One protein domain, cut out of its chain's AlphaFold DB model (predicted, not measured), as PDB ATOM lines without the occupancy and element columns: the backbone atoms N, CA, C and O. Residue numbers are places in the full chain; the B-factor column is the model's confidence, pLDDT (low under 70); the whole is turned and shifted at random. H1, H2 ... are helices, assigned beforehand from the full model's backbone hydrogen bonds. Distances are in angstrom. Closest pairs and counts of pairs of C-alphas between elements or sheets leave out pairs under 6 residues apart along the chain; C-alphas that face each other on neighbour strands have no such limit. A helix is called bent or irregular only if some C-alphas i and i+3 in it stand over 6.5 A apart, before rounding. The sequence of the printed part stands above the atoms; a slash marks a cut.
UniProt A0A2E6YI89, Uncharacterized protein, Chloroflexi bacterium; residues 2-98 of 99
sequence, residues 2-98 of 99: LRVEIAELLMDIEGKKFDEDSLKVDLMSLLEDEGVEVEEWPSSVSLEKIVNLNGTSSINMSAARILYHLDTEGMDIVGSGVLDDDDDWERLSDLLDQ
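Overview. This is residues 2 to 98 of the 99 residues of an uncharacterized protein of Chloroflexi bacterium (UniProt A0A2E6YI89). One long helix, H4, runs through the middle of a compact body, with H1 and H5 packing on different sides of it, each steeply crossed to it. H1 folds back into H2 as a helical hairpin, and short H3 sits between residues 20 to 24 of H2 and residues 62 to 66 of H4. The printed part has 97 residues with five named helices, H1 to H5 in chain order, and no named strand: all helix. It is compact and rounded, with a radius of gyration of the C-alphas of 12.5 A and spans of 34 by 31 by 22 A.

Arrangement. The hub is H4, residues 56 to 75, touching three helices. H1, residues 2 to 13, touches it at a steep tilt of 55 degrees, opposite ways; the closest C-alphas, of Ala 7 and Ala 63, are 5.3 A apart. With residues 61 to 68 alone, H4 touches H5, residues 86 to 96, at a steep tilt of 59 degrees, opposite ways; the closest C-alphas are those of Ala 64 and Leu 92, 5.7 A. With residues 62 to 66 alone, it touches H3, residues 47 to 50; the closest C-alphas are those of Ile 50 and Ser 62, 5.9 A. H2, residues 20 to 33, forms a hairpin with H1 at a shallow tilt of 30 degrees, opposite ways; residues 2 to 6 touch residues 27 to 31, closest at C-alphas 6 and 27, 7.1 A. H2 and H4 are apart. In H1, H2 and H5 every O i to N i+4 pair is within hydrogen-bond range, in H4 15 of 16; H3 is too short for one.

Along the chain. H4 measures 25.9 A and is irregular, C-alphas 72 and 75 being 7.4 A apart. H2 measures 19.9 A, H1 16.9 A, H5 15.4 A and H3 4.9 A. C-alpha 2 begins H1 at (315.795, 604.745, 468.117); C-alpha 96 ends H5 at (312.385, 588.717, 472.093).

Size, cuts and confidence. The farthest C-alphas, of Lys 17 and Asp 86, are 35.1 A apart. The printed part has no cut; the link from H2 to H3 is long, 13 residues. Residue 85 is under pLDDT 70.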
ATOM      1  N   LEU A   2     317.169 604.753 467.602       89.31
ATOM      2  CA  LEU A   2     315.795 604.745 468.117       89.31
ATOM      3  C   LEU A   2     315.475 603.810 469.303       89.31
ATOM      4  O   LEU A   2     314.819 604.225 470.254       89.31
ATOM      5  N   ARG A   3     315.926 602.543 469.312       89.62
ATOM      6  CA  ARG A   3     315.612 601.611 470.427       89.62
ATOM      7  C   ARG A   3     316.056 602.160 471.786       89.62
ATOM      8  O   ARG A   3     315.385 601.933 472.791       89.62
ATOM      9  N   VAL A   4     317.209 602.830 471.823       89.88
ATOM     10  CA  VAL A   4     317.751 603.416 473.056       89.88
ATOM     11  C   VAL A   4     316.882 604.588 473.496       89.88
ATOM     12  O   VAL A   4     316.524 604.651 474.664       89.88
ATOM     13  N   GLU A   5     316.470 605.442 472.565       93.44
ATOM     14  CA  GLU A   5     315.614 606.600 472.845       93.44
ATOM     15  C   GLU A   5     314.223 606.178 473.329       93.44
ATOM     16  O   GLU A   5     313.715 606.720 474.308       93.44
ATOM     17  N   ILE A   6     313.643 605.127 472.739       94.75
ATOM     18  CA  ILE A   6     312.406 604.519 473.245       94.75
ATOM     19  C   ILE A   6     312.618 603.984 474.667       94.75
ATOM     20  O   ILE A   6     311.774 604.190 475.537       94.75
ATOM     21  N   ALA A   7     313.734 603.304 474.940       94.19
ATOM     22  CA  ALA A   7     314.026 602.815 476.285       94.19
ATOM     23  C   ALA A   7     314.201 603.966 477.294       94.19
ATOM     24  O   ALA A   7     313.744 603.844 478.430       94.19
ATOM     25  N   GLU A   8     314.820 605.079 476.900       94.94
ATOM     26  CA  GLU A   8     314.951 606.294 477.715       94.94
ATOM     27  C   GLU A   8     313.594 606.944 477.997       94.94
ATOM     28  O   GLU A   8     313.285 607.217 479.157       94.94
ATOM     29  N   LEU A   9     312.737 607.069 476.981       95.38
ATOM     30  CA  LEU A   9     311.361 607.542 477.132       95.38
ATOM     31  C   LEU A   9     310.574 606.679 478.132       95.38
ATOM     32  O   LEU A   9     309.885 607.195 479.014       95.38
ATOM     33  N   LEU A  10     310.707 605.354 478.034       95.06
ATOM     34  CA  LEU A  10     310.077 604.405 478.954       95.06
ATOM     35  C   LEU A  10     310.646 604.502 480.383       95.06
ATOM     36  O   LEU A  10     309.892 604.393 481.351       95.06
ATOM     37  N   MET A  11     311.953 604.730 480.538       94.12
ATOM     38  CA  MET A  11     312.575 604.976 481.847       94.12
ATOM     39  C   MET A  11     312.062 606.269 482.481       94.12
ATOM     40  O   MET A  11     311.763 606.293 483.673       94.12
ATOM     41  N   ASP A  12     311.876 607.327 481.694       92.00
ATOM     42  CA  ASP A  12     311.366 608.604 482.192       92.00
ATOM     43  C   ASP A  12     309.933 608.512 482.723       92.00
ATOM     44  O   ASP A  12     309.532 609.320 483.571       92.00
ATOM     45  N   ILE A  13     309.145 607.542 482.260       90.69
ATOM     46  CA  ILE A  13     307.790 607.288 482.765       90.69
ATOM     47  C   ILE A  13     307.735 606.217 483.865       90.69
ATOM     48  O   ILE A  13     306.680 606.034 484.478       90.69
ATOM     49  N   GLU A  14     308.848 605.548 484.181       87.94
ATOM     50  CA  GLU A  14     308.927 604.587 485.283       87.94
ATOM     51  C   GLU A  14     308.573 605.271 486.619       87.94
ATOM     52  O   GLU A  14     309.079 606.335 486.979       87.94
ATOM     53  N   GLY A  15     307.629 604.684 487.363       82.44
ATOM     54  CA  GLY A  15     307.121 605.256 488.618       82.44
ATOM     55  C   GLY A  15     306.106 606.399 488.456       82.44
ATOM     56  O   GLY A  15     305.604 606.907 489.463       82.44
ATOM     57  N   LYS A  16     305.753 606.782 487.222       87.69
ATOM     58  CA  LYS A  16     304.626 607.677 486.920       87.69
ATOM     59  C   LYS A  16     303.365 606.865 486.600       87.69
ATOM     60  O   LYS A  16     303.401 605.649 486.426       87.69
ATOM     61  N   LYS A  17     302.210 607.537 486.550       87.56
ATOM     62  CA  LYS A  17     300.983 606.917 486.034       87.56
ATOM     63  C   LYS A  17     301.180 606.667 484.537       87.56
ATOM     64  O   LYS A  17     301.454 607.620 483.816       87.56
ATOM     65  N   PHE A  18     301.018 605.420 484.104       90.19
ATOM     66  CA  PHE A  18     301.080 605.070 482.690       90.19
ATOM     67  C   PHE A  18     299.931 605.742 481.928       90.19
ATOM     68  O   PHE A  18     298.769 605.642 482.338       90.19
ATOM     69  N   ASP A  19     300.277 606.460 480.865       93.06
ATOM     70  CA  ASP A  19     299.360 607.166 479.975       93.06
ATOM     71  C   ASP A  19     299.687 606.732 478.544       93.06
ATOM     72  O   ASP A  19     300.675 607.176 477.957       93.06
ATOM     73  N   GLU A  20     298.902 605.784 478.030       93.94
ATOM     74  CA  GLU A  20     299.145 605.173 476.723       93.94
ATOM     75  C   GLU A  20     299.044 606.190 475.582       93.94
ATOM     76  O   GLU A  20     299.868 606.157 474.674       93.94
ATOM     77  N   ASP A  21     298.071 607.101 475.626       94.56
ATOM     78  CA  ASP A  21     297.848 608.066 474.546       94.56
ATOM     79  C   ASP A  21     298.997 609.074 474.461       94.56
ATOM     80  O   ASP A  21     299.471 609.377 473.368       94.56
ATOM     81  N   SER A  22     299.493 609.543 475.611       94.19
ATOM     82  CA  SER A  22     300.669 610.418 475.653       94.19
ATOM     83  C   SER A  22     301.909 609.702 475.116       94.19
ATOM     84  O   SER A  22     302.619 610.247 474.275       94.19
ATOM     85  N   LEU A  23     302.123 608.446 475.527       95.50
ATOM     86  CA  LEU A  23     303.261 607.658 475.061       95.50
ATOM     87  C   LEU A  23     303.204 607.388 473.549       95.50
ATOM     88  O   LEU A  23     304.240 607.412 472.894       95.50
ATOM     89  N   LYS A  24     302.016 607.164 472.971       95.44
ATOM     90  CA  LYS A  24     301.859 607.023 471.512       95.44
ATOM     91  C   LYS A  24     302.314 608.273 470.773       95.44
ATOM     92  O   LYS A  24     303.029 608.148 469.790       95.44
ATOM     93  N   VAL A  25     301.923 609.457 471.247       95.25
ATOM     94  CA  VAL A  25     302.318 610.734 470.630       95.25
ATOM     95  C   VAL A  25     303.835 610.925 470.679       95.25
ATOM     96  O   VAL A  25     304.436 611.297 469.670       95.25
ATOM     97  N   ASP A  26     304.451 610.626 471.823       95.50
ATOM     98  CA  ASP A  26     305.904 610.725 471.983       95.50
ATOM     99  C   ASP A  26     306.633 609.728 471.062       95.50
ATOM    100  O   ASP A  26     307.582 610.097 470.374       95.50
ATOM    101  N   LEU A  27     306.154 608.482 470.975       95.38
ATOM    102  CA  LEU A  27     306.724 607.456 470.093       95.38
ATOM    103  C   LEU A  27     306.551 607.787 468.609       95.38
ATOM    104  O   LEU A  27     307.479 607.582 467.838       95.38
ATOM    105  N   MET A  28     305.388 608.299 468.205       93.81
ATOM    106  CA  MET A  28     305.158 608.756 466.833       93.81
ATOM    107  C   MET A  28     306.113 609.887 466.458       93.81
ATOM    108  O   MET A  28     306.672 609.859 465.371       93.81
ATOM    109  N   SER A  29     306.350 610.830 467.375       93.69
ATOM    110  CA  SER A  29     307.313 611.914 467.141       93.69
ATOM    111  C   SER A  29     308.737 611.376 466.971       93.69
ATOM    112  O   SER A  29     309.429 611.785 466.046       93.69
ATOM    113  N   LEU A  30     309.158 610.415 467.806       94.19
ATOM    114  CA  LEU A  30     310.471 609.767 467.665       94.19
ATOM    115  C   LEU A  30     310.611 609.008 466.338       94.19
ATOM    116  O   LEU A  30     311.666 609.036 465.716       94.19
ATOM    117  N   LEU A  31     309.552 608.326 465.896       92.31
ATOM    118  CA  LEU A  31     309.539 607.620 464.614       92.31
ATOM    119  C   LEU A  31     309.657 608.596 463.438       92.31
ATOM    120  O   LEU A  31     310.467 608.365 462.543       92.31
ATOM    121  N   GLU A  32     308.912 609.702 463.468       91.12
ATOM    122  CA  GLU A  32     308.983 610.749 462.443       91.12
ATOM    123  C   GLU A  32     310.370 611.401 462.376       91.12
ATOM    124  O   GLU A  32     310.884 611.621 461.275       91.12
ATOM    125  N   ASP A  33     310.999 611.665 463.527       91.31
ATOM    126  CA  ASP A  33     312.356 612.225 463.611       91.31
ATOM    127  C   ASP A  33     313.403 611.302 462.960       91.31
ATOM    128  O   ASP A  33     314.347 611.779 462.323       91.31
ATOM    129  N   GLU A  34     313.194 609.986 463.043       88.38
ATOM    130  CA  GLU A  34     314.038 608.970 462.408       88.38
ATOM    131  C   GLU A  34     313.632 608.675 460.946       88.38
ATOM    132  O   GLU A  34     314.302 607.915 460.250       88.38
ATOM    133  N   GLY A  35     312.574 609.309 460.430       87.75
ATOM    134  CA  GLY A  35     312.134 609.177 459.035       87.75
ATOM    135  C   GLY A  35     311.077 608.098 458.778       87.75
ATOM    136  O   GLY A  35     310.824 607.765 457.619       87.75
ATOM    137  N   VAL A  36     310.436 607.574 459.825       89.25
ATOM    138  CA  VAL A  36     309.254 606.705 459.735       89.25
ATOM    139  C   VAL A  36     308.000 607.563 459.881       89.25
ATOM    140  O   VAL A  36     307.658 608.014 460.970       89.25
ATOM    141  N   GLU A  37     307.284 607.780 458.779       84.06
ATOM    142  CA  GLU A  37     306.010 608.505 458.812       84.06
ATOM    143  C   GLU A  37     304.914 607.658 459.477       84.06
ATOM    144  O   GLU A  37     304.582 606.564 459.013       84.06
ATOM    145  N   VAL A  38     304.311 608.190 460.544       84.25
ATOM    146  CA  VAL A  38     303.190 607.556 461.248       84.25
ATOM    147  C   VAL A  38     301.971 608.474 461.225       84.25
ATOM    148  O   VAL A  38     301.813 609.341 462.075       84.25
ATOM    149  N   GLU A  39     301.059 608.267 460.273       84.31
ATOM    150  CA  GLU A  39     299.814 609.054 460.213       84.31
ATOM    151  C   GLU A  39     298.850 608.720 461.365       84.31
ATOM    152  O   GLU A  39     298.172 609.597 461.905       84.31
ATOM    153  N   GLU A  40     298.772 607.442 461.738       90.31
ATOM    154  CA  GLU A  40     297.905 606.945 462.804       90.31
ATOM    155  C   GLU A  40     298.563 605.758 463.509       90.31
ATOM    156  O   GLU A  40     299.135 604.866 462.878       90.31
ATOM    157  N   TRP A  41     298.451 605.724 464.838       93.12
ATOM    158  CA  TRP A  41     298.925 604.590 465.618       93.12
ATOM    159  C   TRP A  41     298.110 603.319 465.302       93.12
ATOM    160  O   TRP A  41     296.876 603.362 465.378       93.12
ATOM    161  N   PRO A  42     298.738 602.156 465.035       92.19
ATOM    162  CA  PRO A  42     298.013 600.939 464.694       92.19
ATOM    163  C   PRO A  42     297.100 600.497 465.839       92.19
ATOM    164  O   PRO A  42     297.550 600.219 466.951       92.19
ATOM    165  N   SER A  43     295.794 600.398 465.574       90.44
ATOM    166  CA  SER A  43     294.788 600.040 466.596       90.44
ATOM    167  C   SER A  43     294.991 598.655 467.240       90.44
ATOM    168  O   SER A  43     294.492 598.389 468.334       90.44
ATOM    169  N   SER A  44     295.728 597.777 466.563       90.69
ATOM    170  CA  SER A  44     296.178 596.446 466.993       90.69
ATOM    171  C   SER A  44     297.288 596.497 468.052       90.69
ATOM    172  O   SER A  44     297.389 595.581 468.875       90.69
ATOM    173  N   VAL A  45     298.083 597.568 468.081       92.94
ATOM    174  CA  VAL A  45     299.240 597.730 468.971       92.94
ATOM    175  C   VAL A  45     298.808 598.468 470.230       92.94
ATOM    176  O   VAL A  45     298.626 599.684 470.237       92.94
ATOM    177  N   SER A  46     298.657 597.725 471.324       94.94
ATOM    178  CA  SER A  46     298.345 598.292 472.640       94.94
ATOM    179  C   SER A  46     299.610 598.383 473.484       94.94
ATOM    180  O   SER A  46     300.177 597.357 473.870       94.94
ATOM    181  N   LEU A  47     300.033 599.608 473.802       95.12
ATOM    182  CA  LEU A  47     301.243 599.833 474.592       95.12
ATOM    183  C   LEU A  47     301.069 599.348 476.029       95.12
ATOM    184  O   LEU A  47     302.010 598.791 476.580       95.12
ATOM    185  N   GLU A  48     299.866 599.439 476.608       93.56
ATOM    186  CA  GLU A  48     299.569 598.851 477.925       93.56
ATOM    187  C   GLU A  48     299.857 597.344 477.996       93.56
ATOM    188  O   GLU A  48     300.178 596.822 479.063       93.56
ATOM    189  N   LYS A  49     299.743 596.624 476.872       92.25
ATOM    190  CA  LYS A  49     300.012 595.178 476.807       92.25
ATOM    191  C   LYS A  49     301.475 594.845 476.538       92.25
ATOM    192  O   LYS A  49     301.886 593.714 476.787       92.25
ATOM    193  N   ILE A  50     302.229 595.795 475.995       92.69
ATOM    194  CA  ILE A  50     303.611 595.612 475.542       92.69
ATOM    195  C   ILE A  50     304.608 596.149 476.579       92.69
ATOM    196  O   ILE A  50     305.685 595.579 476.790       92.69
ATOM    197  N   VAL A  51     304.259 597.262 477.222       93.88
ATOM    198  CA  VAL A  51     305.143 598.004 478.112       93.88
ATOM    199  C   VAL A  51     305.149 597.395 479.510       93.88
ATOM    200  O   VAL A  51     304.122 597.255 480.169       93.88
ATOM    201  N   ASN A  52     306.348 597.082 479.989       92.25
ATOM    202  CA  ASN A  52     306.625 596.606 481.329       92.25
ATOM    203  C   ASN A  52     307.780 597.425 481.912       92.25
ATOM    204  O   ASN A  52     308.935 597.289 481.511       92.25
ATOM    205  N   LEU A  53     307.451 598.265 482.891       90.56
ATOM    206  CA  LEU A  53     308.376 599.211 483.517       90.56
ATOM    207  C   LEU A  53     309.009 598.655 484.803       90.56
ATOM    208  O   LEU A  53     309.334 599.417 485.699       90.56
ATOM    209  N   ASN A  54     309.136 597.334 484.956       89.94
ATOM    210  CA  ASN A  54     309.717 596.725 486.160       89.94
ATOM    211  C   ASN A  54     311.251 596.636 486.079       89.94
ATOM    212  O   ASN A  54     311.836 595.553 486.165       89.94
ATOM    213  N   GLY A  55     311.904 597.787 485.931       87.69
ATOM    214  CA  GLY A  55     313.351 597.905 485.840       87.69
ATOM    215  C   GLY A  55     313.920 597.782 484.426       87.69
ATOM    216  O   GLY A  55     313.257 597.416 483.453       87.69
ATOM    217  N   THR A  56     315.215 598.079 484.326       88.12
ATOM    218  CA  THR A  56     315.920 598.347 483.064       88.12
ATOM    219  C   THR A  56     315.859 597.206 482.048       88.12
ATOM    220  O   THR A  56     315.753 597.464 480.851       88.12
ATOM    221  N   SER A  57     315.918 595.943 482.480       88.12
ATOM    222  CA  SER A  57     315.830 594.801 481.556       88.12
ATOM    223  C   SER A  57     314.453 594.707 480.897       88.12
ATOM    224  O   SER A  57     314.381 594.540 479.682       88.12
ATOM    225  N   SER A  58     313.372 594.871 481.667       91.38
ATOM    226  CA  SER A  58     312.006 594.871 481.130       91.38
ATOM    227  C   SER A  58     311.750 596.079 480.235       91.38
ATOM    228  O   SER A  58     311.122 595.927 479.195       91.38
ATOM    229  N   ILE A  59     312.312 597.242 480.570       93.19
ATOM    230  CA  ILE A  59     312.179 598.453 479.751       93.19
ATOM    231  C   ILE A  59     312.861 598.295 478.388       93.19
ATOM    232  O   ILE A  59     312.241 598.564 477.361       93.19
ATOM    233  N   ASN A  60     314.102 597.798 478.357       90.44
ATOM    234  CA  ASN A  60     314.789 597.516 477.091       90.44
ATOM    235  C   ASN A  60     314.009 596.512 476.235       90.44
ATOM    236  O   ASN A  60     313.952 596.639 475.013       90.44
ATOM    237  N   MET A  61     313.385 595.531 476.882       92.12
ATOM    238  CA  MET A  61     312.579 594.532 476.199       92.12
ATOM    239  C   MET A  61     311.265 595.099 475.659       92.12
ATOM    240  O   MET A  61     310.857 594.791 474.545       92.12
ATOM    241  N   SER A  62     310.614 595.983 476.410       94.50
ATOM    242  CA  SER A  62     309.441 596.709 475.931       94.50
ATOM    243  C   SER A  62     309.769 597.617 474.753       94.50
ATOM    244  O   SER A  62     308.996 597.639 473.803       94.50
ATOM    245  N   ALA A  63     310.923 598.290 474.758       93.88
ATOM    246  CA  ALA A  63     311.383 599.053 473.601       93.88
ATOM    247  C   ALA A  63     311.536 598.156 472.359       93.88
ATOM    248  O   ALA A  63     311.063 598.507 471.279       93.88
ATOM    249  N   ALA A  64     312.120 596.963 472.524       92.12
ATOM    250  CA  ALA A  64     312.244 595.992 471.442       92.12
ATOM    251  C   ALA A  64     310.882 595.508 470.918       92.12
ATOM    252  O   ALA A  64     310.648 595.494 469.711       92.12
ATOM    253  N   ARG A  65     309.955 595.166 471.821       93.75
ATOM    254  CA  ARG A  65     308.600 594.727 471.464       93.75
ATOM    255  C   ARG A  65     307.806 595.800 470.729       93.75
ATOM    256  O   ARG A  65     307.065 595.460 469.814       93.75
ATOM    257  N   ILE A  66     307.935 597.068 471.126       94.44
ATOM    258  CA  ILE A  66     307.276 598.185 470.439       94.44
ATOM    259  C   ILE A  66     307.711 598.202 468.974       94.44
ATOM    260  O   ILE A  66     306.860 598.081 468.100       94.44
ATOM    261  N   LEU A  67     309.020 598.273 468.717       92.69
ATOM    262  CA  LEU A  67     309.562 598.308 467.355       92.69
ATOM    263  C   LEU A  67     309.124 597.091 466.540       92.69
ATOM    264  O   LEU A  67     308.673 597.242 465.408       92.69
ATOM    265  N   TYR A  68     309.181 595.901 467.144       91.38
ATOM    266  CA  TYR A  68     308.752 594.675 466.485       91.38
ATOM    267  C   TYR A  68     307.277 594.715 466.078       91.38
ATOM    268  O   TYR A  68     306.938 594.437 464.932       91.38
ATOM    269  N   HIS A  69     306.392 595.095 467.000       92.00
ATOM    270  CA  HIS A  69     304.965 595.162 466.711       92.00
ATOM    271  C   HIS A  69     304.641 596.205 465.640       92.00
ATOM    272  O   HIS A  69     303.845 595.918 464.750       92.00
ATOM    273  N   LEU A  70     305.273 597.378 465.680       92.06
ATOM    274  CA  LEU A  70     305.063 598.419 464.673       92.06
ATOM    275  C   LEU A  70     305.521 597.975 463.279       92.06
ATOM    276  O   LEU A  70     304.792 598.173 462.306       92.06
ATOM    277  N   ASP A  71     306.671 597.305 463.182       90.06
ATOM    278  CA  ASP A  71     307.150 596.739 461.920       90.06
ATOM    279  C   ASP A  71     306.173 595.691 461.362       90.06
ATOM    280  O   ASP A  71     305.759 595.776 460.204       90.06
ATOM    281  N   THR A  72     305.686 594.772 462.210       89.06
ATOM    282  CA  THR A  72     304.713 593.745 461.788       89.06
ATOM    283  C   THR A  72     303.364 594.311 461.339       89.06
ATOM    284  O   THR A  72     302.646 593.652 460.585       89.06
ATOM    285  N   GLU A  73     303.020 595.524 461.772       90.75
ATOM    286  CA  GLU A  73     301.809 596.238 461.354       90.75
ATOM    287  C   GLU A  73     302.023 597.092 460.094       90.75
ATOM    288  O   GLU A  73     301.089 597.736 459.617       90.75
ATOM    289  N   GLY A  74     303.222 597.050 459.507       85.38
ATOM    290  CA  GLY A  74     303.518 597.646 458.207       85.38
ATOM    291  C   GLY A  74     304.122 599.046 458.260       85.38
ATOM    292  O   GLY A  74     304.093 599.728 457.239       85.38
ATOM    293  N   MET A  75     304.682 599.470 459.399       86.75
ATOM    294  CA  MET A  75     305.402 600.753 459.510       86.75
ATOM    295  C   MET A  75     306.792 600.755 458.863       86.75
ATOM    296  O   MET A  75     307.463 601.780 458.888       86.75
ATOM    297  N   ASP A  76     307.214 599.630 458.282       84.44
ATOM    298  CA  ASP A  76     308.490 599.480 457.572       84.44
ATOM    299  C   ASP A  76     309.684 600.019 458.384       84.44
ATOM    300  O   ASP A  76     310.517 600.782 457.899       84.44
ATOM    301  N   ILE A  77     309.763 599.638 459.663       87.25
ATOM    302  CA  ILE A  77     310.828 600.081 460.577       87.25
ATOM    303  C   ILE A  77     312.178 599.544 460.099       87.25
ATOM    304  O   ILE A  77     313.188 600.242 460.156       87.25
ATOM    305  N   VAL A  78     312.196 598.310 459.592       82.44
ATOM    306  CA  VAL A  78     313.401 597.722 458.999       82.44
ATOM    307  C   VAL A  78     313.732 598.389 457.658       82.44
ATOM    308  O   VAL A  78     314.878 598.772 457.428       82.44
ATOM    309  N   GLY A  79     312.751 598.578 456.767       75.62
ATOM    310  CA  GLY A  79     312.990 599.139 455.430       75.62
ATOM    311  C   GLY A  79     313.248 600.649 455.394       75.62
ATOM    312  O   GLY A  79     313.868 601.134 454.446       75.62
ATOM    313  N   SER A  80     312.854 601.384 456.436       81.75
ATOM    314  CA  SER A  80     313.144 602.817 456.607       81.75
ATOM    315  C   SER A  80     314.608 603.111 456.949       81.75
ATOM    316  O   SER A  80     315.045 604.252 456.810       81.75
ATOM    317  N   GLY A  81     315.392 602.097 457.341       77.19
ATOM    318  CA  GLY A  81     316.806 602.258 457.698       77.19
ATOM    319  C   GLY A  81     317.034 602.922 459.060       77.19
ATOM    320  O   GLY A  81     318.127 603.413 459.323       77.19
ATOM    321  N   VAL A  82     316.004 602.951 459.909       83.38
ATOM    322  CA  VAL A  82     316.072 603.448 461.295       83.38
ATOM    323  C   VAL A  82     316.859 602.510 462.212       83.38
ATOM    324  O   VAL A  82     317.479 602.918 463.201       83.38
ATOM    325  N   LEU A  83     316.820 601.222 461.886       83.44
ATOM    326  CA  LEU A  83     317.740 600.233 462.424       83.44
ATOM    327  C   LEU A  83     318.998 600.256 461.563       83.44
ATOM    328  O   LEU A  83     318.892 600.293 460.335       83.44
ATOM    329  N   ASP A  84     320.169 600.272 462.207       73.62
ATOM    330  CA  ASP A  84     321.427 600.569 461.516       73.62
ATOM    331  C   ASP A  84     321.782 599.492 460.462       73.62
ATOM    332  O   ASP A  84     322.582 599.757 459.562       73.62
ATOM    333  N   ASP A  85     321.165 598.303 460.517       69.69
ATOM    334  CA  ASP A  85     321.332 597.183 459.586       69.69
ATOM    335  C   ASP A  85     320.428 595.987 459.982       69.69
ATOM    336  O   ASP A  85     319.764 596.000 461.023       69.69
ATOM    337  N   ASP A  86     320.434 594.911 459.175       70.88
ATOM    338  CA  ASP A  86     319.801 593.620 459.509       70.88
ATOM    339  C   ASP A  86     320.256 593.091 460.891       70.88
ATOM    340  O   ASP A  86     319.470 592.464 461.601       70.88
ATOM    341  N   ASP A  87     321.490 593.398 461.311       81.75
ATOM    342  CA  ASP A  87     322.072 592.995 462.600       81.75
ATOM    343  C   ASP A  87     321.293 593.564 463.802       81.75
ATOM    344  O   ASP A  87     321.144 592.903 464.836       81.75
ATOM    345  N   ASP A  88     320.769 594.786 463.690       82.25
ATOM    346  CA  ASP A  88     319.964 595.404 464.745       82.25
ATOM    347  C   ASP A  88     318.593 594.734 464.867       82.25
ATOM    348  O   ASP A  88     318.068 594.577 465.978       82.25
ATOM    349  N   TRP A  89     318.038 594.286 463.740       86.56
ATOM    350  CA  TRP A  89     316.806 593.512 463.710       86.56
ATOM    351  C   TRP A  89     317.001 592.087 464.233       86.56
ATOM    352  O   TRP A  89     316.208 591.625 465.055       86.56
ATOM    353  N   GLU A  90     318.091 591.416 463.856       85.88
ATOM    354  CA  GLU A  90     318.477 590.127 464.443       85.88
ATOM    355  C   GLU A  90     318.634 590.256 465.958       85.88
ATOM    356  O   GLU A  90     318.086 589.462 466.718       85.88
ATOM    357  N   ARG A  91     319.288 591.322 466.426       82.88
ATOM    358  CA  ARG A  91     319.454 591.580 467.856       82.88
ATOM    359  C   ARG A  91     318.134 591.856 468.572       82.88
ATOM    360  O   ARG A  91     317.994 591.502 469.742       82.88
ATOM    361  N   LEU A  92     317.187 592.527 467.919       85.56
ATOM    362  CA  LEU A  92     315.831 592.710 468.436       85.56
ATOM    363  C   LEU A  92     315.102 591.367 468.541       85.56
ATOM    364  O   LEU A  92     314.546 591.076 469.597       85.56
ATOM    365  N   SER A  93     315.166 590.533 467.501       83.31
ATOM    366  CA  SER A  93     314.599 589.180 467.505       83.31
ATOM    367  C   SER A  93     315.201 588.318 468.616       83.31
ATOM    368  O   SER A  93     314.464 587.734 469.405       83.31
ATOM    369  N   ASP A  94     316.528 588.312 468.753       87.12
ATOM    370  CA  ASP A  94     317.250 587.562 469.785       87.12
ATOM    371  C   ASP A  94     316.832 587.968 471.200       87.12
ATOM    372  O   ASP A  94     316.808 587.135 472.106       87.12
ATOM    373  N   LEU A  95     316.550 589.255 471.424       86.62
ATOM    374  CA  LEU A  95     316.042 589.734 472.707       86.62
ATOM    375  C   LEU A  95     314.639 589.177 472.966       86.62
ATOM    376  O   LEU A  95     314.383 588.681 474.060       86.62
ATOM    377  N   LEU A  96     313.759 589.208 471.966       86.94
ATOM    378  CA  LEU A  96     312.385 588.717 472.093       86.94
ATOM    379  C   LEU A  96     312.313 587.201 472.318       86.94
ATOM    380  O   LEU A  96     311.460 586.746 473.075       86.94
ATOM    381  N   ASP A  97     313.231 586.436 471.728       82.75
ATOM    382  CA  ASP A  97     313.310 584.979 471.887       82.75
ATOM    383  C   ASP A  97     313.815 584.532 473.278       82.75
ATOM    384  O   ASP A  97     313.751 583.347 473.618       82.75
ATOM    385  N   GLN A  98     314.334 585.454 474.098       75.06
ATOM    386  CA  GLN A  98     314.859 585.169 475.443       75.06
ATOM    387  C   GLN A  98     313.813 585.265 476.570       75.06
ATOM    388  O   GLN A  98     314.155 584.993 477.726       75.06
TER     389      GLN A  98